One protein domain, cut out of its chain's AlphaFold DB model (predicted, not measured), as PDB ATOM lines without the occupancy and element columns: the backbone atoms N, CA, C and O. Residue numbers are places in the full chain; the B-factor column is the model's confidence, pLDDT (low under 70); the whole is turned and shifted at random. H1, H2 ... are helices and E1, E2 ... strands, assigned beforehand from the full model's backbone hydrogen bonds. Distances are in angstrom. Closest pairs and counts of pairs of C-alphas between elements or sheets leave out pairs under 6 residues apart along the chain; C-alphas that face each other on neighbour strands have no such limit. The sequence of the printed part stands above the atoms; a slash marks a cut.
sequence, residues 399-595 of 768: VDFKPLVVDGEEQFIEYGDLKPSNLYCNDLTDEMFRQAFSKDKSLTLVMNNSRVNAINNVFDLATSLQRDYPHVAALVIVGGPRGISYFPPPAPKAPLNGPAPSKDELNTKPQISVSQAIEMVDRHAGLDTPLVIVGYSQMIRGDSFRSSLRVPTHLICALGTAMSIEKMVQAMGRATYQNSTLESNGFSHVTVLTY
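Overview. This is residues 399 to 595 of the 768 residues of an uncharacterized protein of Guillardia theta (strain CCMP2712) (UniProt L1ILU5). A strongly twisted sheet of eight strands forms the core in three layers, with H3 and H5 over one face and H2 over the other; it curls round H1, on the same face as H2. The hairpin of E1 and E2 makes one edge and E5 the other, and H6 sits away from the sheet. The printed part has 197 residues, with six named helices and eight named strands in the order E1 E2 H1 E3 H2 E4 E5 H3 E6 H4 E7 H5 H6 E8. The sheet is mixed, and so is the class, helices and strands, with under half of the residues in named elements. The whole is compact, with a radius of gyration of the C-alphas of 15.6 A and spans of 42 by 36 by 32 A.

Arrangement. The sheet runs from edge strand E2, residues 409 to 411, through E1, 402 to 406, E8, 591 to 594, E7, 554 to 557, E3, 443 to 447, E6, 531 to 535, and E4, 473 to 477, to edge strand E5, 484 to 487. E3 and E6 are parallel, with N 446 and O 533 2.8 A apart, within hydrogen-bond range; the hairpin E4 and E5 is antiparallel, with N 476 and O 485 at 2.9 A. H2, residues 458 to 468, is over E6 and E4 at a height over the sheet of 8.7 A; its closest C-alpha pair with E6 is Val 458 and Val 534, 6.1 A. H1, residues 427 to 438, is on the same face; Ala 436 and His 554 are its closest C-alphas to E7, 6.6 A. On the opposite face, H3, residues 514 to 525, runs along the strands, at 22 degrees to E4 on the local plane; C-alphas 525 and 473 are closest, 7.1 A. H5, residues 565 to 575, is over E7, with C-alphas 572 and 557 closest at 6.8 A. H4, residues 537 to 540, only grazes the sheet and touches H5, C-alphas 540 and 571 being closest at 4.4 A. H6, residues 581 to 584, touches no helix. E7, H5, H6 and E8 form a strand-helix-strand unit, parallel neighbours joined through helices, with a right-handed crossover; E3, H2, E4 and E6, H4, E7 are split units, also right-handed. Every O i to N i+4 pair is within hydrogen-bond range in H1, H2 and H3, and 5 of 7 in H5; H4 and H6 are too short for one.

Along the chain. E1 begins at C-alpha 402 (160.141, 155.380, 107.351), and E8 ends at C-alpha 594 (155.993, 148.271, 114.257). From first to last C-alpha, H5 measures 16.5 A, H1 16.2 A and E4 13.5 A.

Size, cuts and confidence. The C-alphas of Gly 408 and Lys 509 are farthest apart, 48.2 A. The printed part has no cut. The links E2 to H1, E5 to H3 and H4 to E7 are long. Mean pLDDT of the printed part is 88.9; 13 residues are under 70, among them 480 to 482 and 509 to 511.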
ATOM      1  N   VAL A 399     153.843 161.034 109.256       88.38
ATOM      2  CA  VAL A 399     153.864 160.903 107.789       88.38
ATOM      3  C   VAL A 399     155.284 160.880 107.201       88.38
ATOM      4  O   VAL A 399     155.505 160.247 106.168       88.38
ATOM      5  N   ASP A 400     156.256 161.485 107.887       90.94
ATOM      6  CA  ASP A 400     157.651 161.610 107.434       90.94
ATOM      7  C   ASP A 400     158.518 160.415 107.847       90.94
ATOM      8  O   ASP A 400     159.597 160.186 107.291       90.94
ATOM      9  N   PHE A 401     158.015 159.614 108.788       95.00
ATOM     10  CA  PHE A 401     158.639 158.379 109.245       95.00
ATOM     11  C   PHE A 401     158.886 157.405 108.077       95.00
ATOM     12  O   PHE A 401     158.224 157.461 107.031       95.00
ATOM     13  N   LYS A 402     159.850 156.497 108.265       97.06
ATOM     14  CA  LYS A 402     160.141 155.380 107.351       97.06
ATOM     15  C   LYS A 402     160.153 154.061 108.123       97.06
ATOM     16  O   LYS A 402     160.555 154.065 109.289       97.06
ATOM     17  N   PRO A 403     159.744 152.935 107.518       97.88
ATOM     18  CA  PRO A 403     159.936 151.628 108.134       97.88
ATOM     19  C   PRO A 403     161.432 151.297 108.249       97.88
ATOM     20  O   PRO A 403     162.266 151.891 107.560       97.88
ATOM     21  N   LEU A 404     161.777 150.324 109.095       98.12
ATOM     22  CA  LEU A 404     163.092 149.683 109.058       98.12
ATOM     23  C   LEU A 404     163.350 149.125 107.650       98.12
ATOM     24  O   LEU A 404     162.458 148.524 107.054       98.12
ATOM     25  N   VAL A 405     164.570 149.292 107.138       97.44
ATOM     26  CA  VAL A 405     165.005 148.703 105.865       97.44
ATOM     27  C   VAL A 405     166.121 147.700 106.131       97.44
ATOM     28  O   VAL A 405     167.106 148.033 106.789       97.44
ATOM     29  N   VAL A 406     165.965 146.485 105.604       96.38
ATOM     30  CA  VAL A 406     166.946 145.390 105.682       96.38
ATOM     31  C   VAL A 406     167.122 144.821 104.279       96.38
ATOM     32  O   VAL A 406     166.133 144.560 103.600       96.38
ATOM     33  N   ASP A 407     168.370 144.705 103.820       94.75
ATOM     34  CA  ASP A 407     168.736 144.255 102.464       94.75
ATOM     35  C   ASP A 407     168.000 144.989 101.320       94.75
ATOM     36  O   ASP A 407     167.743 144.439 100.251       94.75
ATOM     37  N   GLY A 408     167.675 146.268 101.543       94.00
ATOM     38  CA  GLY A 408     166.958 147.128 100.593       94.00
ATOM     39  C   GLY A 408     165.429 147.043 100.660       94.00
ATOM     40  O   GLY A 408     164.763 147.785  99.944       94.00
ATOM     41  N   GLU A 409     164.866 146.202 101.531       94.69
ATOM     42  CA  GLU A 409     163.421 145.986 101.659       94.69
ATOM     43  C   GLU A 409     162.846 146.538 102.969       94.69
ATOM     44  O   GLU A 409     163.450 146.405 104.035       94.69
ATOM     45  N   GLU A 410     161.651 147.134 102.890       96.75
ATOM     46  CA  GLU A 410     160.869 147.605 104.045       96.75
ATOM     47  C   GLU A 410     160.495 146.410 104.953       96.75
ATOM     48  O   GLU A 410     160.043 145.380 104.451       96.75
ATOM     49  N   GLN A 411     160.654 146.527 106.277       97.31
ATOM     50  CA  GLN A 411     160.373 145.458 107.248       97.31
ATOM     51  C   GLN A 411     159.423 145.888 108.369       97.31
ATOM     52  O   GLN A 411     159.470 147.014 108.869       97.31
ATOM     53  N   PHE A 412     158.592 144.940 108.809       96.88
ATOM     54  CA  PHE A 412     157.607 145.099 109.877       96.88
ATOM     55  C   PHE A 412     157.575 143.854 110.774       96.88
ATOM     56  O   PHE A 412     157.982 142.769 110.366       96.88
ATOM     57  N   ILE A 413     157.077 144.011 112.001       94.38
ATOM     58  CA  ILE A 413     156.932 142.922 112.981       94.38
ATOM     59  C   ILE A 413     155.712 142.052 112.626       94.38
ATOM     60  O   ILE A 413     154.639 142.595 112.339       94.38
ATOM     61  N   GLU A 414     155.823 140.720 112.723       89.44
ATOM     62  CA  GLU A 414     154.669 139.809 112.678       89.44
ATOM     63  C   GLU A 414     154.050 139.595 114.074       89.44
ATOM     64  O   GLU A 414     154.713 139.600 115.118       89.44
ATOM     65  N   TYR A 415     152.733 139.372 114.122       85.69
ATOM     66  CA  TYR A 415     152.046 139.058 115.376       85.69
ATOM     67  C   TYR A 415     152.543 137.729 115.967       85.69
ATOM     68  O   TYR A 415     152.331 136.656 115.405       85.69
ATOM     69  N   GLY A 416     153.160 137.810 117.150       83.75
ATOM     70  CA  GLY A 416     153.717 136.665 117.878       83.75
ATOM     71  C   GLY A 416     155.248 136.614 117.918       83.75
ATOM     72  O   GLY A 416     155.789 135.849 118.721       83.75
ATOM     73  N   ASP A 417     155.935 137.454 117.138       87.69
ATOM     74  CA  ASP A 417     157.400 137.568 117.154       87.69
ATOM     75  C   ASP A 417     157.917 138.009 118.526       87.69
ATOM     76  O   ASP A 417     158.824 137.397 119.097       87.69
ATOM     77  N   LEU A 418     157.312 139.064 119.080       90.38
ATOM     78  CA  LEU A 418     157.739 139.677 120.335       90.38
ATOM     79  C   LEU A 418     156.951 139.083 121.506       90.38
ATOM     80  O   LEU A 418     155.744 139.295 121.650       90.38
ATOM     81  N   LYS A 419     157.641 138.326 122.359       89.81
ATOM     82  CA  LYS A 419     157.039 137.517 123.425       89.81
ATOM     83  C   LYS A 419     157.870 137.590 124.712       89.81
ATOM     84  O   LYS A 419     159.053 137.917 124.681       89.81
ATOM     85  N   PRO A 420     157.305 137.220 125.875       87.06
ATOM     86  CA  PRO A 420     158.075 137.200 127.112       87.06
ATOM     87  C   PRO A 420     159.337 136.336 127.027       87.06
ATOM     88  O   PRO A 420     160.341 136.692 127.624       87.06
ATOM     89  N   SER A 421     159.319 135.211 126.302       88.38
ATOM     90  CA  SER A 421     160.447 134.268 126.262       88.38
ATOM     91  C   SER A 421     161.657 134.722 125.437       88.38
ATOM     92  O   SER A 421     162.703 134.101 125.575       88.38
ATOM     93  N   ASN A 422     161.554 135.792 124.641       89.19
ATOM     94  CA  ASN A 422     162.684 136.408 123.929       89.19
ATOM     95  C   ASN A 422     162.916 137.872 124.345       89.19
ATOM     96  O   ASN A 422     163.392 138.665 123.546       89.19
ATOM     97  N   LEU A 423     162.538 138.254 125.575       86.12
ATOM     98  CA  LEU A 423     162.630 139.641 126.072       86.12
ATOM     99  C   LEU A 423     161.928 140.676 125.163       86.12
ATOM    100  O   LEU A 423     162.238 141.863 125.228       86.12
ATOM    101  N   TYR A 424     160.948 140.243 124.360       89.38
ATOM    102  CA  TYR A 424     160.302 141.040 123.312       89.38
ATOM    103  C   TYR A 424     161.271 141.544 122.222       89.38
ATOM    104  O   TYR A 424     161.046 142.614 121.657       89.38
ATOM    105  N   CYS A 425     162.309 140.762 121.910       92.38
ATOM    106  CA  CYS A 425     163.284 141.016 120.845       92.38
ATOM    107  C   CYS A 425     163.332 139.867 119.821       92.38
ATOM    108  O   CYS A 425     163.050 138.710 120.142       92.38
ATOM    109  N   ASN A 426     163.672 140.194 118.580       94.81
ATOM    110  CA  ASN A 426     163.928 139.283 117.467       94.81
ATOM    111  C   ASN A 426     164.985 139.898 116.530       94.81
ATOM    112  O   ASN A 426     165.386 141.045 116.709       94.81
ATOM    113  N   ASP A 427     165.361 139.175 115.480       96.56
ATOM    114  CA  ASP A 427     166.368 139.610 114.504       96.56
ATOM    115  C   ASP A 427     166.086 141.018 113.926       96.56
ATOM    116  O   ASP A 427     167.012 141.793 113.704       96.56
ATOM    117  N   LEU A 428     164.808 141.402 113.756       97.44
ATOM    118  CA  LEU A 428     164.420 142.746 113.307       97.44
ATOM    119  C   LEU A 428     164.625 143.827 114.381       97.44
ATOM    120  O   LEU A 428     165.040 144.935 114.044       97.44
ATOM    121  N   THR A 429     164.348 143.552 115.663       96.94
ATOM    122  CA  THR A 429     164.689 144.511 116.730       96.94
ATOM    123  C   THR A 429     166.195 144.634 116.897       96.94
ATOM    124  O   THR A 429     166.681 145.736 117.118       96.94
ATOM    125  N   ASP A 430     166.931 143.536 116.753       96.75
ATOM    126  CA  ASP A 430     168.383 143.517 116.920       96.75
ATOM    127  C   ASP A 430     169.071 144.277 115.779       96.75
ATOM    128  O   ASP A 430     169.979 145.072 116.022       96.75
ATOM    129  N   GLU A 431     168.559 144.141 114.555       98.06
ATOM    130  CA  GLU A 431     168.950 144.945 113.396       98.06
ATOM    131  C   GLU A 431     168.601 146.434 113.577       98.06
ATOM    132  O   GLU A 431     169.441 147.302 113.332       98.06
ATOM    133  N   MET A 432     167.412 146.753 114.099       97.94
ATOM    134  CA  MET A 432     167.020 148.124 114.457       97.94
ATOM    135  C   MET A 432     167.960 148.735 115.513       97.94
ATOM    136  O   MET A 432     168.397 149.879 115.372       97.94
ATOM    137  N   PHE A 433     168.330 147.971 116.547       98.25
ATOM    138  CA  PHE A 433     169.310 148.384 117.556       98.25
ATOM    139  C   PHE A 433     170.704 148.578 116.951       98.25
ATOM    140  O   PHE A 433     171.359 149.577 117.239       98.25
ATOM    141  N   ARG A 434     171.145 147.690 116.054       97.75
ATOM    142  CA  ARG A 434     172.430 147.802 115.350       97.75
ATOM    143  C   ARG A 434     172.500 149.060 114.474       97.75
ATOM    144  O   ARG A 434     173.503 149.784 114.508       97.75
ATOM    145  N   GLN A 435     171.442 149.359 113.715       97.31
ATOM    146  CA  GLN A 435     171.351 150.584 112.909       97.31
ATOM    147  C   GLN A 435     171.338 151.846 113.786       97.31
ATOM    148  O   GLN A 435     172.018 152.821 113.459       97.31
ATOM    149  N   ALA A 436     170.649 151.813 114.930       97.50
ATOM    150  CA  ALA A 436     170.587 152.944 115.849       97.50
ATOM    151  C   ALA A 436     171.899 153.195 116.604       97.50
ATOM    152  O   ALA A 436     172.407 154.316 116.618       97.50
ATOM    153  N   PHE A 437     172.460 152.167 117.239       97.19
ATOM    154  CA  PHE A 437     173.585 152.296 118.169       97.19
ATOM    155  C   PHE A 437     174.950 152.393 117.478       97.19
ATOM    156  O   PHE A 437     175.940 152.749 118.121       97.19
ATOM    157  N   SER A 438     175.026 152.108 116.174       95.06
ATOM    158  CA  SER A 438     176.223 152.400 115.375       95.06
ATOM    159  C   SER A 438     176.440 153.906 115.194       95.06
ATOM    160  O   SER A 438     177.581 154.367 115.263       95.06
ATOM    161  N   LYS A 439     175.360 154.683 115.048       95.12
ATOM    162  CA  LYS A 439     175.386 156.134 114.816       95.12
ATOM    163  C   LYS A 439     175.476 156.929 116.117       95.12
ATOM    164  O   LYS A 439     174.976 156.498 117.155       95.12
ATOM    165  N   ASP A 440     176.128 158.082 116.057       94.50
ATOM    166  CA  ASP A 440     176.233 159.005 117.189       94.50
ATOM    167  C   ASP A 440     174.917 159.759 117.405       94.50
ATOM    168  O   ASP A 440     174.084 159.849 116.502       94.50
ATOM    169  N   LYS A 441     174.713 160.276 118.621       94.19
ATOM    170  CA  LYS A 441     173.548 161.097 119.015       94.19
ATOM    171  C   LYS A 441     172.172 160.464 118.788       94.19
ATOM    172  O   LYS A 441     171.153 161.154 118.896       94.19
ATOM    173  N   SER A 442     172.111 159.165 118.503       96.88
ATOM    174  CA  SER A 442     170.854 158.470 118.275       96.88
ATOM    175  C   SER A 442     170.025 158.398 119.556       96.88
ATOM    176  O   SER A 442     170.538 158.264 120.674       96.88
ATOM    177  N   LEU A 443     168.712 158.509 119.380       97.88
ATOM    178  CA  LEU A 443     167.711 158.307 120.419       97.88
ATOM    179  C   LEU A 443     166.700 157.271 119.938       97.88
ATOM    180  O   LEU A 443     166.039 157.477 118.913       97.88
ATOM    181  N   THR A 444     166.607 156.164 120.673       98.31
ATOM    182  CA  THR A 444     165.745 155.020 120.357       98.31
ATOM    183  C   THR A 444     164.648 154.881 121.404       98.31
ATOM    184  O   THR A 444     164.946 154.675 122.578       98.31
ATOM    185  N   LEU A 445     163.383 154.963 120.996       97.88
ATOM    186  CA  LEU A 445     162.232 154.766 121.882       97.88
ATOM    187  C   LEU A 445     161.692 153.338 121.739       97.88
ATOM    188  O   LEU A 445     161.371 152.914 120.633       97.88
ATOM    189  N   VAL A 446     161.563 152.601 122.846       96.94
ATOM    190  CA  VAL A 446     161.171 151.181 122.852       96.94
ATOM    191  C   VAL A 446     159.908 150.970 123.689       96.94
ATOM    192  O   VAL A 446     159.929 151.061 124.916       96.94
ATOM    193  N   MET A 447     158.804 150.663 123.002       94.62
ATOM    194  CA  MET A 447     157.444 150.492 123.533       94.62
ATOM    195  C   MET A 447     156.829 149.153 123.084       94.62
ATOM    196  O   MET A 447     155.770 149.102 122.455       94.62
ATOM    197  N   ASN A 448     157.511 148.048 123.389       90.06
ATOM    198  CA  ASN A 448     157.100 146.676 123.046       90.06
ATOM    199  C   ASN A 448     156.780 145.794 124.276       90.06
ATOM    200  O   ASN A 448     155.963 144.880 124.175       90.06
ATOM    201  N   ASN A 449     157.371 146.071 125.444       85.56
ATOM    202  CA  ASN A 449     157.275 145.214 126.629       85.56
ATOM    203  C   ASN A 449     156.403 145.834 127.735       85.56
ATOM    204  O   ASN A 449     156.813 146.747 128.447       85.56
ATOM    205  N   SER A 450     155.207 145.280 127.949       81.31
ATOM    206  CA  SER A 450     154.271 145.740 128.986       81.31
ATOM    207  C   SER A 450     154.642 145.353 130.425       81.31
ATOM    208  O   SER A 450     153.957 145.763 131.369       81.31
ATOM    209  N   ARG A 451     155.702 144.561 130.628       80.75
ATOM    210  CA  ARG A 451     156.100 144.021 131.934       80.75
ATOM    211  C   ARG A 451     157.087 144.945 132.643       80.75
ATOM    212  O   ARG A 451     158.180 145.205 132.154       80.75
ATOM    213  N   VAL A 452     156.720 145.364 133.856       76.12
ATOM    214  CA  VAL A 452     157.547 146.222 134.734       76.12
ATOM    215  C   VAL A 452     158.108 145.465 135.946       76.12
ATOM    216  O   VAL A 452     159.261 145.659 136.313       76.12
ATOM    217  N   ASN A 453     157.294 144.601 136.565       73.50
ATOM    218  CA  ASN A 453     157.609 143.896 137.820       73.50
ATOM    219  C   ASN A 453     157.570 142.358 137.680       73.50
ATOM    220  O   ASN A 453     157.442 141.656 138.677       73.50
ATOM    221  N   ALA A 454     157.613 141.834 136.454       76.00
ATOM    222  CA  ALA A 454     157.618 140.395 136.176       76.00
ATOM    223  C   ALA A 454     158.993 139.951 135.657       76.00
ATOM    224  O   ALA A 454     159.828 140.786 135.332       76.00
ATOM    225  N   ILE A 455     159.216 138.644 135.525       68.25
ATOM    226  CA  ILE A 455     160.361 138.121 134.767       68.25
ATOM    227  C   ILE A 455     160.209 138.529 133.290       68.25
ATOM    228  O   ILE A 455     159.087 138.510 132.751       68.25
ATOM    229  N   ASN A 456     161.333 138.872 132.657       80.25
ATOM    230  CA  ASN A 456     161.463 139.338 131.278       80.25
ATOM    231  C   ASN A 456     160.785 140.705 131.075       80.25
ATOM    232  O   ASN A 456     159.885 140.885 130.249       80.25
ATOM    233  N   ASN A 457     161.190 141.661 131.914       85.38
ATOM    234  CA  ASN A 457     160.695 143.036 131.985       85.38
ATOM    235  C   ASN A 457     161.602 144.048 131.249       85.38
ATOM    236  O   ASN A 457     162.651 143.709 130.708       85.38
ATOM    237  N   VAL A 458     161.185 145.316 131.254       90.38
ATOM    238  CA  VAL A 458     161.912 146.448 130.648       90.38
ATOM    239  C   VAL A 458     163.324 146.700 131.209       90.38
ATOM    240  O   VAL A 458     164.181 147.182 130.474       90.38
ATOM    241  N   PHE A 459     163.598 146.361 132.473       92.81
ATOM    242  CA  PHE A 459     164.933 146.450 133.081       92.81
ATOM    243  C   PHE A 459     165.835 145.296 132.626       92.81
ATOM    244  O   PHE A 459     167.015 145.518 132.357       92.81
ATOM    245  N   ASP A 460     165.284 144.084 132.493       92.81
ATOM    246  CA  ASP A 460     166.011 142.922 131.962       92.81
ATOM    247  C   ASP A 460     166.443 143.190 130.506       92.81
ATOM    248  O   ASP A 460     167.585 142.926 130.134       92.81
ATOM    249  N   LEU A 461     165.554 143.803 129.708       93.12
ATOM    250  CA  LEU A 461     165.854 144.262 128.349       93.12
ATOM    251  C   LEU A 461     166.963 145.326 128.333       93.12
ATOM    252  O   LEU A 461     167.959 145.141 127.641       93.12
ATOM    253  N   ALA A 462     166.840 146.402 129.121       93.88
ATOM    254  CA  ALA A 462     167.876 147.437 129.199       93.88
ATOM    255  C   ALA A 462     169.247 146.860 129.609       93.88
ATOM    256  O   ALA A 462     170.267 147.208 129.019       93.88
ATOM    257  N   THR A 463     169.261 145.916 130.555       94.00
ATOM    258  CA  THR A 463     170.480 145.219 130.998       94.00
ATOM    259  C   THR A 463     171.083 144.353 129.885       94.00
ATOM    260  O   THR A 463     172.303 144.317 129.739       94.00
ATOM    261  N   SER A 464     170.254 143.677 129.077       94.06
ATOM    262  CA  SER A 464     170.731 142.949 127.892       94.06
ATOM    263  C   SER A 464     171.363 143.907 126.887       94.06
ATOM    264  O   SER A 464     172.521 143.726 126.530       94.06
ATOM    265  N   LEU A 465     170.656 144.979 126.514       94.44
ATOM    266  CA  LEU A 465     171.140 145.949 125.528       94.44
ATOM    267  C   LEU A 465     172.473 146.585 125.936       94.44
ATOM    268  O   LEU A 465     173.331 146.753 125.082       94.44
ATOM    269  N   GLN A 466     172.695 146.877 127.220       92.56
ATOM    270  CA  GLN A 466     173.990 147.388 127.687       92.56
ATOM    271  C   GLN A 466     175.114 146.348 127.707       92.56
ATOM    272  O   GLN A 466     176.276 146.705 127.533       92.56
ATOM    273  N   ARG A 467     174.803 145.069 127.941       94.19
ATOM    274  CA  ARG A 467     175.793 143.989 127.826       94.19
ATOM    275  C   ARG A 467     176.209 143.800 126.368       94.19
ATOM    276  O   ARG A 467     177.390 143.622 126.089       94.19
ATOM    277  N   ASP A 468     175.229 143.833 125.472       94.94
ATOM    278  CA  ASP A 468     175.404 143.551 124.048       94.94
ATOM    279  C   ASP A 468     175.965 144.785 123.298       94.94
ATOM    280  O   ASP A 468     176.709 144.638 122.330       94.94
ATOM    281  N   TYR A 469     175.707 145.996 123.812       96.25
ATOM    282  CA  TYR A 469     176.240 147.279 123.336       96.25
ATOM    283  C   TYR A 469     176.770 148.150 124.509       96.25
ATOM    284  O   TYR A 469     176.082 149.070 124.967       96.25
ATOM    285  N   PRO A 470     178.008 147.919 124.997       94.69
ATOM    286  CA  PRO A 470     178.571 148.589 126.185       94.69
ATOM    287  C   PRO A 470     178.720 150.115 126.104       94.69
ATOM    288  O   PRO A 470     178.946 150.773 127.120       94.69
ATOM    289  N   HIS A 471     178.603 150.692 124.910       94.31
ATOM    290  CA  HIS A 471     178.664 152.135 124.681       94.31
ATOM    291  C   HIS A 471     177.300 152.830 124.697       94.31
ATOM    292  O   HIS A 471     177.238 154.021 124.408       94.31
ATOM    293  N   VAL A 472     176.215 152.115 125.009       95.88
ATOM    294  CA  VAL A 472     174.841 152.641 124.986       95.88
ATOM    295  C   VAL A 472     174.370 153.019 126.391       95.88
ATOM    296  O   VAL A 472     174.401 152.220 127.334       95.88
ATOM    297  N   ALA A 473     173.895 154.255 126.530       95.69
ATOM    298  CA  ALA A 473     173.190 154.721 127.716       95.69
ATOM    299  C   ALA A 473     171.723 154.267 127.661       95.69
ATOM    300  O   ALA A 473     171.106 154.299 126.593       95.69
ATOM    301  N   ALA A 474     171.134 153.882 128.798       96.69
ATOM    302  CA  ALA A 474     169.727 153.485 128.844       96.69
ATOM    303  C   ALA A 474     168.927 154.210 129.939       96.69
ATOM    304  O   ALA A 474     169.379 154.384 131.070       96.69
ATOM    305  N   LEU A 475     167.696 154.604 129.608       95.69
ATOM    306  CA  LEU A 475     166.687 155.089 130.552       95.69
ATOM    307  C   LEU A 475     165.501 154.123 130.558       95.69
ATOM    308  O   LEU A 475     164.949 153.795 129.511       95.69
ATOM    309  N   VAL A 476     165.071 153.691 131.742       93.88
ATOM    310  CA  VAL A 476     163.878 152.852 131.916       93.88
ATOM    311  C   VAL A 476     162.785 153.668 132.595       93.88
ATOM    312  O   VAL A 476     162.985 154.182 133.697       93.88
ATOM    313  N   ILE A 477     161.624 153.790 131.944       89.69
ATOM    314  CA  ILE A 477     160.555 154.711 132.358       89.69
ATOM    315  C   ILE A 477     159.278 153.939 132.674       89.69
ATOM    316  O   ILE A 477     158.617 153.367 131.801       89.69
ATOM    317  N   VAL A 478     158.926 153.914 133.962       84.50
ATOM    318  CA  VAL A 478     157.869 153.047 134.493       84.50
ATOM    319  C   VAL A 478     156.985 153.764 135.508       84.50
ATOM    320  O   VAL A 478     157.399 154.706 136.181       84.50
ATOM    321  N   GLY A 479     155.732 153.318 135.622       73.75
ATOM    322  CA  GLY A 479     154.749 153.923 136.523       73.75
ATOM    323  C   GLY A 479     155.016 153.638 138.005       73.75
ATOM    324  O   GLY A 479     155.773 152.737 138.372       73.75
ATOM    325  N   GLY A 480     154.349 154.395 138.877       67.50
ATOM    326  CA  GLY A 480     154.445 154.218 140.330       67.50
ATOM    327  C   GLY A 480     155.804 154.655 140.910       67.50
ATOM    328  O   GLY A 480     156.448 155.541 140.342       67.50
ATOM    329  N   PRO A 481     156.252 154.063 142.036       60.66
ATOM    330  CA  PRO A 481     157.422 154.530 142.791       60.66
ATOM    331  C   PRO A 481     158.773 154.175 142.151       60.66
ATOM    332  O   PRO A 481     159.807 154.585 142.667       60.66
ATOM    333  N   ARG A 482     158.793 153.393 141.060       69.44
ATOM    334  CA  ARG A 482     160.034 153.057 140.342       69.44
ATOM    335  C   ARG A 482     160.513 154.159 139.399       69.44
ATOM    336  O   ARG A 482     161.699 154.169 139.101       69.44
ATOM    337  N   GLY A 483     159.635 155.079 138.997       83.38
ATOM    338  CA  GLY A 483     160.110 156.357 138.483       83.38
ATOM    339  C   GLY A 483     160.756 156.331 137.097       83.38
ATOM    340  O   GLY A 483     160.272 155.655 136.183       83.38
ATOM    341  N   ILE A 484     161.830 157.108 136.980       88.94
ATOM    342  CA  ILE A 484     162.841 157.028 135.925       88.94
ATOM    343  C   ILE A 484     164.064 156.326 136.533       88.94
ATOM    344  O   ILE A 484     164.507 156.687 137.626       88.94
ATOM    345  N   SER A 485     164.616 155.336 135.836       92.06
ATOM    346  CA  SER A 485     165.867 154.671 136.219       92.06
ATOM    347  C   SER A 485     166.910 154.850 135.130       92.06
ATOM    348  O   SER A 485     166.668 154.465 133.986       92.06
ATOM    349  N   TYR A 486     168.073 155.384 135.496       94.25
ATOM    350  CA  TYR A 486     169.212 155.510 134.596       94.25
ATOM    351  C   TYR A 486     170.179 154.334 134.720       94.25
ATOM    352  O   TYR A 486     170.457 153.838 135.812       94.25
ATOM    353  N   PHE A 487     170.682 153.917 133.566       94.19
ATOM    354  CA  PHE A 487     171.677 152.885 133.366       94.19
ATOM    355  C   PHE A 487     172.854 153.526 132.606       94.19
ATOM    356  O   PHE A 487     172.747 153.750 131.393       94.19
ATOM    357  N   PRO A 488     173.951 153.890 133.300       92.00
ATOM    358  CA  PRO A 488     175.112 154.501 132.663       92.00
ATOM    359  C   PRO A 488     175.821 153.509 131.733       92.00
ATOM    360  O   PRO A 488     175.890 152.321 132.061       92.00
ATOM    361  N   PRO A 489     176.338 153.955 130.574       92.25
ATOM    362  CA  PRO A 489     177.100 153.103 129.668       92.25
ATOM    363  C   PRO A 489     178.412 152.660 130.337       92.25
ATOM    364  O   PRO A 489     179.144 153.510 130.846       92.25
ATOM    365  N   PRO A 490     178.768 151.363 130.314       88.38
ATOM    366  CA  PRO A 490     180.086 150.905 130.760       88.38
ATOM    367  C   PRO A 490     181.272 151.527 130.000       88.38
ATOM    368  O   PRO A 490     182.356 151.649 130.568       88.38
ATOM    369  N   ALA A 491     181.087 151.899 128.729       86.62
ATOM    370  CA  ALA A 491     182.129 152.446 127.856       86.62
ATOM    371  C   ALA A 491     181.570 153.536 126.904       86.62
ATOM    372  O   ALA A 491     181.428 153.276 125.709       86.62
ATOM    373  N   PRO A 492     181.204 154.739 127.400       83.81
ATOM    374  CA  PRO A 492     180.624 155.809 126.575       83.81
ATOM    375  C   PRO A 492     181.532 156.202 125.402       83.81
ATOM    376  O   PRO A 492     182.754 156.226 125.544       83.81
ATOM    377  N   LYS A 493     180.934 156.583 124.261       82.19
ATOM    378  CA  LYS A 493     181.688 157.035 123.074       82.19
ATOM    379  C   LYS A 493     182.480 158.320 123.346       82.19
ATOM    380  O   LYS A 493     183.599 158.463 122.865       82.19
ATOM    381  N   ALA A 494     181.903 159.226 124.135       72.94
ATOM    382  CA  ALA A 494     182.516 160.479 124.561       72.94
ATOM    383  C   ALA A 494     182.418 160.601 126.096       72.94
ATOM    384  O   ALA A 494     181.390 161.051 126.603       72.94
ATOM    385  N   PRO A 495     183.438 160.174 126.866       62.75
ATOM    386  CA  PRO A 495     183.400 160.274 128.322       62.75
ATOM    387  C   PRO A 495     183.436 161.743 128.766       62.75
ATOM    388  O   PRO A 495     184.424 162.442 128.536       62.75
ATOM    389  N   LEU A 496     182.379 162.200 129.441       63.59
ATOM    390  CA  LEU A 496     182.363 163.481 130.145       63.59
ATOM    391  C   LEU A 496     182.529 163.251 131.650       63.59
ATOM    392  O   LEU A 496     181.993 162.308 132.225       63.59
ATOM    393  N   ASN A 497     183.260 164.148 132.311       65.88
ATOM    394  CA  ASN A 497     183.601 164.035 133.736       65.88
ATOM    395  C   ASN A 497     182.446 164.427 134.687       65.88
ATOM    396  O   ASN A 497     182.683 164.694 135.865       65.88
ATOM    397  N   GLY A 498     181.208 164.513 134.190       71.62
ATOM    398  CA  GLY A 498     180.033 164.814 135.007       71.62
ATOM    399  C   GLY A 498     179.630 163.617 135.881       71.62
ATOM    400  O   GLY A 498     179.798 162.472 135.452       71.62
ATOM    401  N   PRO A 499     179.082 163.831 137.091       82.12
ATOM    402  CA  PRO A 499     178.539 162.741 137.896       82.12
ATOM    403  C   PRO A 499     177.345 162.088 137.185       82.12
ATOM    404  O   PRO A 499     176.541 162.768 136.546       82.12
ATOM    405  N   ALA A 500     177.215 160.766 137.309       85.94
ATOM    406  CA  ALA A 500     176.030 160.061 136.827       85.94
ATOM    407  C   ALA A 500     174.801 160.506 137.640       85.94
ATOM    408  O   ALA A 500     174.892 160.509 138.872       85.94
ATOM    409  N   PRO A 501     173.658 160.831 137.004       87.44
ATOM    410  CA  PRO A 501     172.464 161.238 137.730       87.44
ATOM    411  C   PRO A 501     171.990 160.104 138.641       87.44
ATOM    412  O   PRO A 501     171.726 158.979 138.199       87.44
ATOM    413  N   SER A 502     171.905 160.400 139.933       86.88
ATOM    414  CA  SER A 502     171.480 159.450 140.947       86.88
ATOM    415  C   SER A 502     169.998 159.118 140.804       86.88
ATOM    416  O   SER A 502     169.186 159.876 140.267       86.88
ATOM    417  N   LYS A 503     169.607 157.965 141.352       83.75
ATOM    418  CA  LYS A 503     168.197 157.569 141.394       83.75
ATOM    419  C   LYS A 503     167.332 158.591 142.140       83.75
ATOM    420  O   LYS A 503     166.167 158.741 141.780       83.75
ATOM    421  N   ASP A 504     167.878 159.252 143.156       83.69
ATOM    422  CA  ASP A 504     167.128 160.217 143.951       83.69
ATOM    423  C   ASP A 504     166.929 161.524 143.175       83.69
ATOM    424  O   ASP A 504     165.797 161.991 143.122       83.69
ATOM    425  N   GLU A 505     167.948 162.039 142.470       83.75
ATOM    426  CA  GLU A 505     167.812 163.190 141.553       83.75
ATOM    427  C   GLU A 505     166.773 162.928 140.452       83.75
ATOM    428  O   GLU A 505     165.873 163.733 140.233       83.75
ATOM    429  N   LEU A 506     166.822 161.753 139.814       83.31
ATOM    430  CA  LEU A 506     165.865 161.362 138.768       83.31
ATOM    431  C   LEU A 506     164.425 161.168 139.279       83.31
ATOM    432  O   LEU A 506     163.497 160.988 138.486       83.31
ATOM    433  N   ASN A 507     164.225 161.148 140.601       79.25
ATOM    434  CA  ASN A 507     162.945 160.881 141.255       79.25
ATOM    435  C   ASN A 507     162.662 161.840 142.423       79.25
ATOM    436  O   ASN A 507     161.929 161.484 143.355       79.25
ATOM    437  N   THR A 508     163.209 163.058 142.356       70.69
ATOM    438  CA  THR A 508     162.940 164.149 143.299       70.69
ATOM    439  C   THR A 508     161.453 164.501 143.365       70.69
ATOM    440  O   THR A 508     160.614 164.024 142.595       70.69
ATOM    441  N   LYS A 509     161.101 165.368 144.318       59.31
ATOM    442  CA  LYS A 509     159.803 166.048 144.356       59.31
ATOM    443  C   LYS A 509     160.044 167.563 144.307       59.31
ATOM    444  O   LYS A 509     160.668 168.055 145.244       59.31
ATOM    445  N   PRO A 510     159.542 168.294 143.292       59.88
ATOM    446  CA  PRO A 510     158.779 167.809 142.135       59.88
ATOM    447  C   PRO A 510     159.581 166.829 141.259       59.88
ATOM    448  O   PRO A 510     160.811 166.815 141.283       59.88
ATOM    449  N   GLN A 511     158.858 165.957 140.552       67.62
ATOM    450  CA  GLN A 511     159.458 164.919 139.713       67.62
ATOM    451  C   GLN A 511     159.928 165.530 138.394       67.62
ATOM    452  O   GLN A 511     159.133 166.188 137.724       67.62
ATOM    453  N   ILE A 512     161.194 165.295 138.036       77.94
ATOM    454  CA  ILE A 512     161.783 165.806 136.794       77.94
ATOM    455  C   ILE A 512     161.078 165.252 135.550       77.94
ATOM    456  O   ILE A 512     160.498 164.159 135.573       77.94
ATOM    457  N   SER A 513     161.152 166.004 134.455       81.25
ATOM    458  CA  SER A 513     160.639 165.584 133.152       81.25
ATOM    459  C   SER A 513     161.577 164.578 132.469       81.25
ATOM    460  O   SER A 513     162.764 164.470 132.784       81.25
ATOM    461  N   VAL A 514     161.054 163.835 131.488       87.19
ATOM    462  CA  VAL A 514     161.887 162.934 130.670       87.19
ATOM    463  C   VAL A 514     162.893 163.718 129.816       87.19
ATOM    464  O   VAL A 514     164.014 163.253 129.636       87.19
ATOM    465  N   SER A 515     162.540 164.927 129.366       88.56
ATOM    466  CA  SER A 515     163.458 165.862 128.698       88.56
ATOM    467  C   SER A 515     164.655 166.221 129.583       88.56
ATOM    468  O   SER A 515     165.796 166.024 129.172       88.56
ATOM    469  N   GLN A 516     164.405 166.624 130.831       88.69
ATOM    470  CA  GLN A 516     165.457 166.917 131.812       88.69
ATOM    471  C   GLN A 516     166.321 165.680 132.103       88.69
ATOM    472  O   GLN A 516     167.544 165.781 132.188       88.69
ATOM    473  N   ALA A 517     165.715 164.490 132.196       91.75
ATOM    474  CA  ALA A 517     166.463 163.245 132.363       91.75
ATOM    475  C   ALA A 517     167.392 162.955 131.165       91.75
ATOM    476  O   ALA A 517     168.521 162.517 131.380       91.75
ATOM    477  N   ILE A 518     166.966 163.232 129.925       94.00
ATOM    478  CA  ILE A 518     167.826 163.131 128.731       94.00
ATOM    479  C   ILE A 518     169.011 164.102 128.848       94.00
ATOM    480  O   ILE A 518     170.147 163.682 128.668       94.00
ATOM    481  N   GLU A 519     168.788 165.356 129.245       92.31
ATOM    482  CA  GLU A 519     169.849 166.371 129.382       92.31
ATOM    483  C   GLU A 519     170.839 166.076 130.521       92.31
ATOM    484  O   GLU A 519     172.029 166.382 130.427       92.31
ATOM    485  N   MET A 520     170.381 165.455 131.612       92.12
ATOM    486  CA  MET A 520     171.266 164.926 132.657       92.12
ATOM    487  C   MET A 520     172.140 163.780 132.127       92.12
ATOM    488  O   MET A 520     173.326 163.715 132.448       92.12
ATOM    489  N   VAL A 521     171.578 162.901 131.289       92.12
ATOM    490  CA  VAL A 521     172.332 161.822 130.636       92.12
ATOM    491  C   VAL A 521     173.315 162.374 129.605       92.12
ATOM    492  O   VAL A 521     174.465 161.947 129.608       92.12
ATOM    493  N   ASP A 522     172.924 163.354 128.790       92.38
ATOM    494  CA  ASP A 522     173.792 163.994 127.792       92.38
ATOM    495  C   ASP A 522     175.006 164.677 128.447       92.38
ATOM    496  O   ASP A 522     176.126 164.555 127.948       92.38
ATOM    497  N   ARG A 523     174.821 165.323 129.611       90.69
ATOM    498  CA  ARG A 523     175.915 165.931 130.396       90.69
ATOM    499  C   ARG A 523     176.889 164.920 131.012       90.69
ATOM    500  O   ARG A 523     178.046 165.269 131.235       90.69
ATOM    501  N   HIS A 524     176.441 163.701 131.306       90.38
ATOM    502  CA  HIS A 524     177.276 162.657 131.912       90.38
ATOM    503  C   HIS A 524     177.927 161.733 130.867       90.38
ATOM    504  O   HIS A 524     179.130 161.489 130.911       90.38
ATOM    505  N   ALA A 525     177.145 161.223 129.917       90.25
ATOM    506  CA  ALA A 525     177.576 160.227 128.936       90.25
ATOM    507  C   ALA A 525     178.020 160.823 127.588       90.25
ATOM    508  O   ALA A 525     178.498 160.075 126.733       90.25
ATOM    509  N   GLY A 526     177.851 162.134 127.387       90.88
ATOM    510  CA  GLY A 526     178.130 162.825 126.131       90.88
ATOM    511  C   GLY A 526     176.996 162.693 125.112       90.88
ATOM    512  O   GLY A 526     176.358 161.647 124.990       90.88
ATOM    513  N   LEU A 527     176.762 163.756 124.334       91.88
ATOM    514  CA  LEU A 527     175.707 163.778 123.314       91.88
ATOM    515  C   LEU A 527     175.926 162.709 122.229       91.88
ATOM    516  O   LEU A 527     174.965 162.115 121.754       91.88
ATOM    517  N   ASP A 528     177.178 162.409 121.878       93.12
ATOM    518  CA  ASP A 528     177.505 161.430 120.831       93.12
ATOM    519  C   ASP A 528     177.208 159.978 121.248       93.12
ATOM    520  O   ASP A 528     176.963 159.124 120.395       93.12
ATOM    521  N   THR A 529     177.138 159.692 122.552       94.44
ATOM    522  CA  THR A 529     176.735 158.377 123.068       94.44
ATOM    523  C   THR A 529     175.270 158.077 122.700       94.44
ATOM    524  O   THR A 529     174.392 158.888 123.005       94.44
ATOM    525  N   PRO A 530     174.957 156.921 122.079       96.62
ATOM    526  CA  PRO A 530     173.583 156.493 121.824       96.62
ATOM    527  C   PRO A 530     172.760 156.359 123.107       96.62
ATOM    528  O   PRO A 530     173.250 155.846 124.117       96.62
ATOM    529  N   LEU A 531     171.487 156.755 123.043       97.56
ATOM    530  CA  LEU A 531     170.536 156.642 124.147       97.56
ATOM    531  C   LEU A 531     169.330 155.786 123.740       97.56
ATOM    532  O   LEU A 531     168.653 156.067 122.748       97.56
ATOM    533  N   VAL A 532     169.021 154.762 124.535       98.06
ATOM    534  CA  VAL A 532     167.768 154.001 124.436       98.06
ATOM    535  C   VAL A 532     166.845 154.318 125.612       98.06
ATOM    536  O   VAL A 532     167.268 154.330 126.767       98.06
ATOM    537  N   ILE A 533     165.566 154.561 125.330       97.19
ATOM    538  CA  ILE A 533     164.524 154.749 126.341       97.19
ATOM    539  C   ILE A 533     163.537 153.589 126.243       97.19
ATOM    540  O   ILE A 533     162.862 153.426 125.228       97.19
ATOM    541  N   VAL A 534     163.450 152.788 127.306       95.38
ATOM    542  CA  VAL A 534     162.630 151.572 127.370       95.38
ATOM    543  C   VAL A 534     161.457 151.765 128.328       95.38
ATOM    544  O   VAL A 534     161.621 152.194 129.473       95.38
ATOM    545  N   GLY A 535     160.256 151.397 127.888       91.69
ATOM    546  CA  GLY A 535     159.051 151.508 128.700       91.69
ATOM    547  C   GLY A 535     157.808 150.990 127.985       91.69
ATOM    548  O   GLY A 535     157.875 150.191 127.055       91.69
ATOM    549  N   TYR A 536     156.638 151.415 128.464       88.12
ATOM    550  CA  TYR A 536     155.354 151.037 127.868       88.12
ATOM    551  C   TYR A 536     154.282 152.096 128.142       88.12
ATOM    552  O   TYR A 536     154.302 153.165 127.544       88.12
ATOM    553  N   SER A 537     153.366 151.865 129.087       80.75
ATOM    554  CA  SER A 537     152.186 152.719 129.294       80.75
ATOM    555  C   SER A 537     152.502 154.169 129.679       80.75
ATOM    556  O   SER A 537     151.723 155.052 129.339       80.75
ATOM    557  N   GLN A 538     153.622 154.429 130.365       80.62
ATOM    558  CA  GLN A 538     154.073 155.798 130.668       80.62
ATOM    559  C   GLN A 538     154.671 156.518 129.456       80.62
ATOM    560  O   GLN A 538     154.695 157.736 129.444       80.62
ATOM    561  N   MET A 539     155.121 155.793 128.431       86.69
ATOM    562  CA  MET A 539     155.625 156.422 127.211       86.69
ATOM    563  C   MET A 539     154.492 156.846 126.274       86.69
ATOM    564  O   MET A 539     154.676 157.748 125.474       86.69
ATOM    565  N   ILE A 540     153.286 156.283 126.407       84.19
ATOM    566  CA  ILE A 540     152.142 156.656 125.557       84.19
ATOM    567  C   ILE A 540     151.680 158.105 125.830       84.19
ATOM    568  O   ILE A 540     151.235 158.792 124.907       84.19
ATOM    569  N   ARG A 541     151.769 158.594 127.081       76.06
ATOM    570  CA  ARG A 541     151.173 159.874 127.529       76.06
ATOM    571  C   ARG A 541     151.980 160.584 128.609       76.06
ATOM    572  O   ARG A 541     152.634 159.943 129.416       76.06
ATOM    573  N   GLY A 542     151.795 161.902 128.692       67.44
ATOM    574  CA  GLY A 542     152.317 162.756 129.764       67.44
ATOM    575  C   GLY A 542     153.589 163.498 129.369       67.44
ATOM    576  O   GLY A 542     153.593 164.725 129.392       67.44
ATOM    577  N   ASP A 543     154.615 162.768 128.935       77.38
ATOM    578  CA  ASP A 543     155.969 163.308 128.774       77.38
ATOM    579  C   ASP A 543     156.424 163.520 127.321       77.38
ATOM    580  O   ASP A 543     155.931 162.896 126.374       77.38
ATOM    581  N   SER A 544     157.403 164.417 127.168       81.75
ATOM    582  CA  SER A 544     158.156 164.647 125.933       81.75
ATOM    583  C   SER A 544     159.432 163.804 125.944       81.75
ATOM    584  O   SER A 544     160.119 163.734 126.958       81.75
ATOM    585  N   PHE A 545     159.752 163.161 124.822       89.88
ATOM    586  CA  PHE A 545     160.860 162.205 124.700       89.88
ATOM    587  C   PHE A 545     162.011 162.783 123.865       89.88
ATOM    588  O   PHE A 545     162.560 162.113 122.996       89.88
ATOM    589  N   ARG A 546     162.334 164.057 124.107       90.50
ATOM    590  CA  ARG A 546     163.397 164.829 123.443       90.50
ATOM    591  C   ARG A 546     163.989 165.863 124.401       90.50
ATOM    592  O   ARG A 546     163.274 166.308 125.299       90.50
ATOM    593  N   SER A 547     165.226 166.276 124.167       90.38
ATOM    594  CA  SER A 547     165.822 167.511 124.701       90.38
ATOM    595  C   SER A 547     165.941 168.560 123.585       90.38
ATOM    596  O   SER A 547     165.535 168.307 122.447       90.38
ATOM    597  N   SER A 548     166.510 169.727 123.886       86.81
ATOM    598  CA  SER A 548     166.898 170.725 122.872       86.81
ATOM    599  C   SER A 548     167.975 170.215 121.894       86.81
ATOM    600  O   SER A 548     168.011 170.646 120.742       86.81
ATOM    601  N   LEU A 549     168.820 169.270 122.330       90.75
ATOM    602  CA  LEU A 549     169.978 168.753 121.582       90.75
ATOM    603  C   LEU A 549     169.811 167.315 121.057       90.75
ATOM    604  O   LEU A 549     170.628 166.849 120.263       90.75
ATOM    605  N   ARG A 550     168.787 166.581 121.512       92.12
ATOM    606  CA  ARG A 550     168.566 165.175 121.149       92.12
ATOM    607  C   ARG A 550     167.085 164.890 120.910       92.12
ATOM    608  O   ARG A 550     166.272 164.927 121.834       92.12
ATOM    609  N   VAL A 551     166.749 164.529 119.673       94.25
ATOM    610  CA  VAL A 551     165.392 164.153 119.241       94.25
ATOM    611  C   VAL A 551     165.301 162.664 118.882       94.25
ATOM    612  O   VAL A 551     166.318 162.067 118.533       94.25
ATOM    613  N   PRO A 552     164.112 162.033 118.955       95.81
ATOM    614  CA  PRO A 552     163.903 160.657 118.512       95.81
ATOM    615  C   PRO A 552     164.352 160.417 117.068       95.81
ATOM    616  O   PRO A 552     163.961 161.130 116.147       95.81
ATOM    617  N   THR A 553     165.144 159.361 116.890       97.12
ATOM    618  CA  THR A 553     165.706 158.922 115.596       97.12
ATOM    619  C   THR A 553     165.185 157.544 115.188       97.12
ATOM    620  O   THR A 553     165.058 157.244 114.006       97.12
ATOM    621  N   HIS A 554     164.857 156.709 116.178       98.19
ATOM    622  CA  HIS A 554     164.411 155.334 116.002       98.19
ATOM    623  C   HIS A 554     163.258 155.036 116.967       98.19
ATOM    624  O   HIS A 554     163.269 155.462 118.126       98.19
ATOM    625  N   LEU A 555     162.269 154.276 116.504       98.19
ATOM    626  CA  LEU A 555     161.075 153.927 117.267       98.19
ATOM    627  C   LEU A 555     160.731 152.444 117.090       98.19
ATOM    628  O   LEU A 555     160.411 152.009 115.989       98.19
ATOM    629  N   ILE A 556     160.706 151.684 118.184       97.81
ATOM    630  CA  ILE A 556     160.122 150.339 118.239       97.81
ATOM    631  C   ILE A 556     158.789 150.445 118.985       97.81
ATOM    632  O   ILE A 556     158.765 150.617 120.204       97.81
ATOM    633  N   CYS A 557     157.668 150.349 118.271       96.31
ATOM    634  CA  CYS A 557     156.327 150.507 118.838       96.31
ATOM    635  C   CYS A 557     155.465 149.282 118.514       96.31
ATOM    636  O   CYS A 557     154.929 149.169 117.417       96.31
ATOM    637  N   ALA A 558     155.315 148.364 119.470       93.69
ATOM    638  CA  ALA A 558     154.635 147.082 119.259       93.69
ATOM    639  C   ALA A 558     153.538 146.845 120.309       93.69
ATOM    640  O   ALA A 558     153.523 145.842 121.025       93.69
ATOM    641  N   LEU A 559     152.603 147.793 120.422       91.62
ATOM    642  CA  LEU A 559     151.493 147.702 121.371       91.62
ATOM    643  C   LEU A 559     150.547 146.545 121.016       91.62
ATOM    644  O   LEU A 559     150.078 146.439 119.884       91.62
ATOM    645  N   GLY A 560     150.186 145.718 122.001       87.44
ATOM    646  CA  GLY A 560     149.252 144.604 121.790       87.44
ATOM    647  C   GLY A 560     147.846 145.047 121.349       87.44
ATOM    648  O   GLY A 560     147.425 146.173 121.606       87.44
ATOM    649  N   THR A 561     147.074 144.129 120.757       85.06
ATOM    650  CA  THR A 561     145.699 144.355 120.243       85.06
ATOM    651  C   THR A 561     144.672 144.790 121.300       85.06
ATOM    652  O   THR A 561     143.570 145.211 120.968       85.06
ATOM    653  N   ALA A 562     145.012 144.708 122.590       83.62
ATOM    654  CA  ALA A 562     144.199 145.246 123.680       83.62
ATOM    655  C   ALA A 562     144.301 146.778 123.839       83.62
ATOM    656  O   ALA A 562     143.505 147.357 124.581       83.62
ATOM    657  N   MET A 563     145.273 147.428 123.188       88.31
ATOM    658  CA  MET A 563     145.360 148.887 123.088       88.31
ATOM    659  C   MET A 563     144.502 149.390 121.930       88.31
ATOM    660  O   MET A 563     144.358 148.691 120.933       88.31
ATOM    661  N   SER A 564     143.950 150.595 122.064       91.06
ATOM    662  CA  SER A 564     143.162 151.231 121.007       91.06
ATOM    663  C   SER A 564     144.042 151.813 119.904       91.06
ATOM    664  O   SER A 564     145.255 151.977 120.091       91.06
ATOM    665  N   ILE A 565     143.418 152.163 118.778       93.75
ATOM    666  CA  ILE A 565     144.056 152.924 117.699       93.75
ATOM    667  C   ILE A 565     144.673 154.206 118.262       93.75
ATOM    668  O   ILE A 565     145.851 154.467 118.047       93.75
ATOM    669  N   GLU A 566     143.933 154.959 119.073       91.69
ATOM    670  CA  GLU A 566     144.371 156.259 119.593       91.69
ATOM    671  C   GLU A 566     145.595 156.135 120.494       91.69
ATOM    672  O   GLU A 566     146.511 156.947 120.401       91.69
ATOM    673  N   LYS A 567     145.668 155.092 121.330       90.81
ATOM    674  CA  LYS A 567     146.860 154.832 122.155       90.81
ATOM    675  C   LYS A 567     148.070 154.442 121.309       90.81
ATOM    676  O   LYS A 567     149.188 154.761 121.697       90.81
ATOM    677  N   MET A 568     147.868 153.776 120.174       93.69
ATOM    678  CA  MET A 568     148.944 153.482 119.227       93.69
ATOM    679  C   MET A 568     149.401 154.754 118.493       93.69
ATOM    680  O   MET A 568     150.590 155.061 118.523       93.69
ATOM    681  N   VAL A 569     148.472 155.556 117.961       93.31
ATOM    682  CA  VAL A 569     148.767 156.841 117.301       93.31
ATOM    683  C   VAL A 569     149.486 157.800 118.260       93.31
ATOM    684  O   VAL A 569     150.514 158.370 117.905       93.31
ATOM    685  N   GLN A 570     149.016 157.925 119.507       89.94
ATOM    686  CA  GLN A 570     149.655 158.744 120.547       89.94
ATOM    687  C   GLN A 570     151.045 158.229 120.957       89.94
ATOM    688  O   GLN A 570     151.893 159.037 121.330       89.94
ATOM    689  N   ALA A 571     151.292 156.914 120.899       92.31
ATOM    690  CA  ALA A 571     152.614 156.342 121.144       92.31
ATOM    691  C   ALA A 571     153.572 156.624 119.977       92.31
ATOM    692  O   ALA A 571     154.690 157.075 120.207       92.31
ATOM    693  N   MET A 572     153.134 156.446 118.726       93.44
ATOM    694  CA  MET A 572     153.951 156.791 117.555       93.44
ATOM    695  C   MET A 572     154.237 158.299 117.473       93.44
ATOM    696  O   MET A 572     155.364 158.697 117.182       93.44
ATOM    697  N   GLY A 573     153.277 159.138 117.874       90.94
ATOM    698  CA  GLY A 573     153.446 160.585 118.046       90.94
ATOM    699  C   GLY A 573     154.469 161.012 119.115       90.94
ATOM    700  O   GLY A 573     154.737 162.200 119.259       90.94
ATOM    701  N   ARG A 574     155.085 160.091 119.870       88.56
ATOM    702  CA  ARG A 574     156.211 160.425 120.770       88.56
ATOM    703  C   ARG A 574     157.513 160.677 120.022       88.56
ATOM    704  O   ARG A 574     158.408 161.297 120.584       88.56
ATOM    705  N   ALA A 575     157.609 160.207 118.778       91.25
ATOM    706  CA  ALA A 575     158.768 160.410 117.925       91.25
ATOM    707  C   ALA A 575     158.642 161.629 116.987       91.25
ATOM    708  O   ALA A 575     159.468 161.781 116.099       91.25
ATOM    709  N   THR A 576     157.636 162.495 117.170       87.38
ATOM    710  CA  THR A 576     157.451 163.720 116.367       87.38
ATOM    711  C   THR A 576     157.941 164.978 117.083       87.38
ATOM    712  O   THR A 576     157.822 165.097 118.310       87.38
ATOM    713  N   TYR A 577     158.449 165.951 116.332       82.06
ATOM    714  CA  TYR A 577     158.994 167.204 116.866       82.06
ATOM    715  C   TYR A 577     159.119 168.284 115.787       82.06
ATOM    716  O   TYR A 577     158.932 168.031 114.602       82.06
ATOM    717  N   GLN A 578     159.409 169.499 116.242       74.25
ATOM    718  CA  GLN A 578     159.771 170.646 115.415       74.25
ATOM    719  C   GLN A 578     161.301 170.709 115.271       74.25
ATOM    720  O   GLN A 578     161.996 170.201 116.156       74.25
ATOM    721  N   ASN A 579     161.793 171.428 114.258       68.62
ATOM    722  CA  ASN A 579     163.192 171.823 114.060       68.62
ATOM    723  C   ASN A 579     164.132 170.779 113.417       68.62
ATOM    724  O   ASN A 579     164.061 169.570 113.641       68.62
ATOM    725  N   SER A 580     165.103 171.336 112.689       64.00
ATOM    726  CA  SER A 580     166.309 170.763 112.070       64.00
ATOM    727  C   SER A 580     167.202 169.892 112.967       64.00
ATOM    728  O   SER A 580     168.198 169.344 112.493       64.00
ATOM    729  N   THR A 581     166.874 169.726 114.253       83.62
ATOM    730  CA  THR A 581     167.663 168.935 115.206       83.62
ATOM    731  C   THR A 581     167.899 167.510 114.699       83.62
ATOM    732  O   THR A 581     168.984 166.978 114.866       83.62
ATOM    733  N   LEU A 582     166.948 166.895 113.986       89.00
ATOM    734  CA  LEU A 582     167.170 165.565 113.402       89.00
ATOM    735  C   LEU A 582     168.352 165.532 112.415       89.00
ATOM    736  O   LEU A 582     169.188 164.627 112.484       89.00
ATOM    737  N   GLU A 583     168.450 166.536 111.542       88.75
ATOM    738  CA  GLU A 583     169.545 166.667 110.578       88.75
ATOM    739  C   GLU A 583     170.869 166.984 111.286       88.75
ATOM    740  O   GLU A 583     171.900 166.402 110.946       88.75
ATOM    741  N   SER A 584     170.848 167.813 112.339       87.94
ATOM    742  CA  SER A 584     172.037 168.112 113.159       87.94
ATOM    743  C   SER A 584     172.496 166.932 114.041       87.94
ATOM    744  O   SER A 584     173.678 166.832 114.402       87.94
ATOM    745  N   ASN A 585     171.591 165.988 114.322       91.00
ATOM    746  CA  ASN A 585     171.885 164.673 114.890       91.00
ATOM    747  C   ASN A 585     172.385 163.660 113.834       91.00
ATOM    748  O   ASN A 585     172.814 162.575 114.217       91.00
ATOM    749  N   GLY A 586     172.377 163.991 112.535       92.00
ATOM    750  CA  GLY A 586     172.895 163.140 111.452       92.00
ATOM    751  C   GLY A 586     171.865 162.211 110.795       92.00
ATOM    752  O   GLY A 586     172.234 161.165 110.254       92.00
ATOM    753  N   PHE A 587     170.577 162.559 110.845       93.56
ATOM    754  CA  PHE A 587     169.467 161.738 110.352       93.56
ATOM    755  C   PHE A 587     168.540 162.529 109.418       93.56
ATOM    756  O   PHE A 587     168.380 163.732 109.566       93.56
ATOM    757  N   SER A 588     167.898 161.846 108.468       91.62
ATOM    758  CA  SER A 588     166.944 162.457 107.521       91.62
ATOM    759  C   SER A 588     165.478 162.105 107.788       91.62
ATOM    760  O   SER A 588     164.585 162.652 107.153       91.62
ATOM    761  N   HIS A 589     165.220 161.144 108.675       93.50
ATOM    762  CA  HIS A 589     163.888 160.674 109.049       93.50
ATOM    763  C   HIS A 589     163.965 159.869 110.351       93.50
ATOM    764  O   HIS A 589     165.044 159.432 110.759       93.50
ATOM    765  N   VAL A 590     162.810 159.629 110.973       96.12
ATOM    766  CA  VAL A 590     162.680 158.646 112.054       96.12
ATOM    767  C   VAL A 590     162.450 157.265 111.447       96.12
ATOM    768  O   VAL A 590     161.491 157.066 110.696       96.12
ATOM    769  N   THR A 591     163.305 156.303 111.786       98.06
ATOM    770  CA  THR A 591     163.111 154.893 111.424       98.06
ATOM    771  C   THR A 591     162.148 154.233 112.413       98.06
ATOM    772  O   THR A 591     162.250 154.435 113.626       98.06
ATOM    773  N   VAL A 592     161.202 153.433 111.923       98.25
ATOM    774  CA  VAL A 592     160.137 152.826 112.733       98.25
ATOM    775  C   VAL A 592     160.056 151.324 112.504       98.25
ATOM    776  O   VAL A 592     159.958 150.857 111.373       98.25
ATOM    777  N   LEU A 593     159.998 150.568 113.598       98.25
ATOM    778  CA  LEU A 593     159.687 149.146 113.607       98.25
ATOM    779  C   LEU A 593     158.395 148.916 114.411       98.25
ATOM    780  O   LEU A 593     158.315 149.181 115.614       98.25
ATOM    781  N   THR A 594     157.351 148.464 113.721       97.38
ATOM    782  CA  THR A 594     155.993 148.271 114.257       97.38
ATOM    783  C   THR A 594     155.256 147.193 113.446       97.38
ATOM    784  O   THR A 594     155.834 146.612 112.526       97.38
ATOM    785  N   TYR A 595     153.996 146.903 113.772       95.56
ATOM    786  CA  TYR A 595     153.135 146.056 112.942       95.56
ATOM    787  C   TYR A 595     152.708 146.817 111.678       95.56
ATOM    788  O   TYR A 595     152.364 147.996 111.749       95.56
TER     789      TYR A 595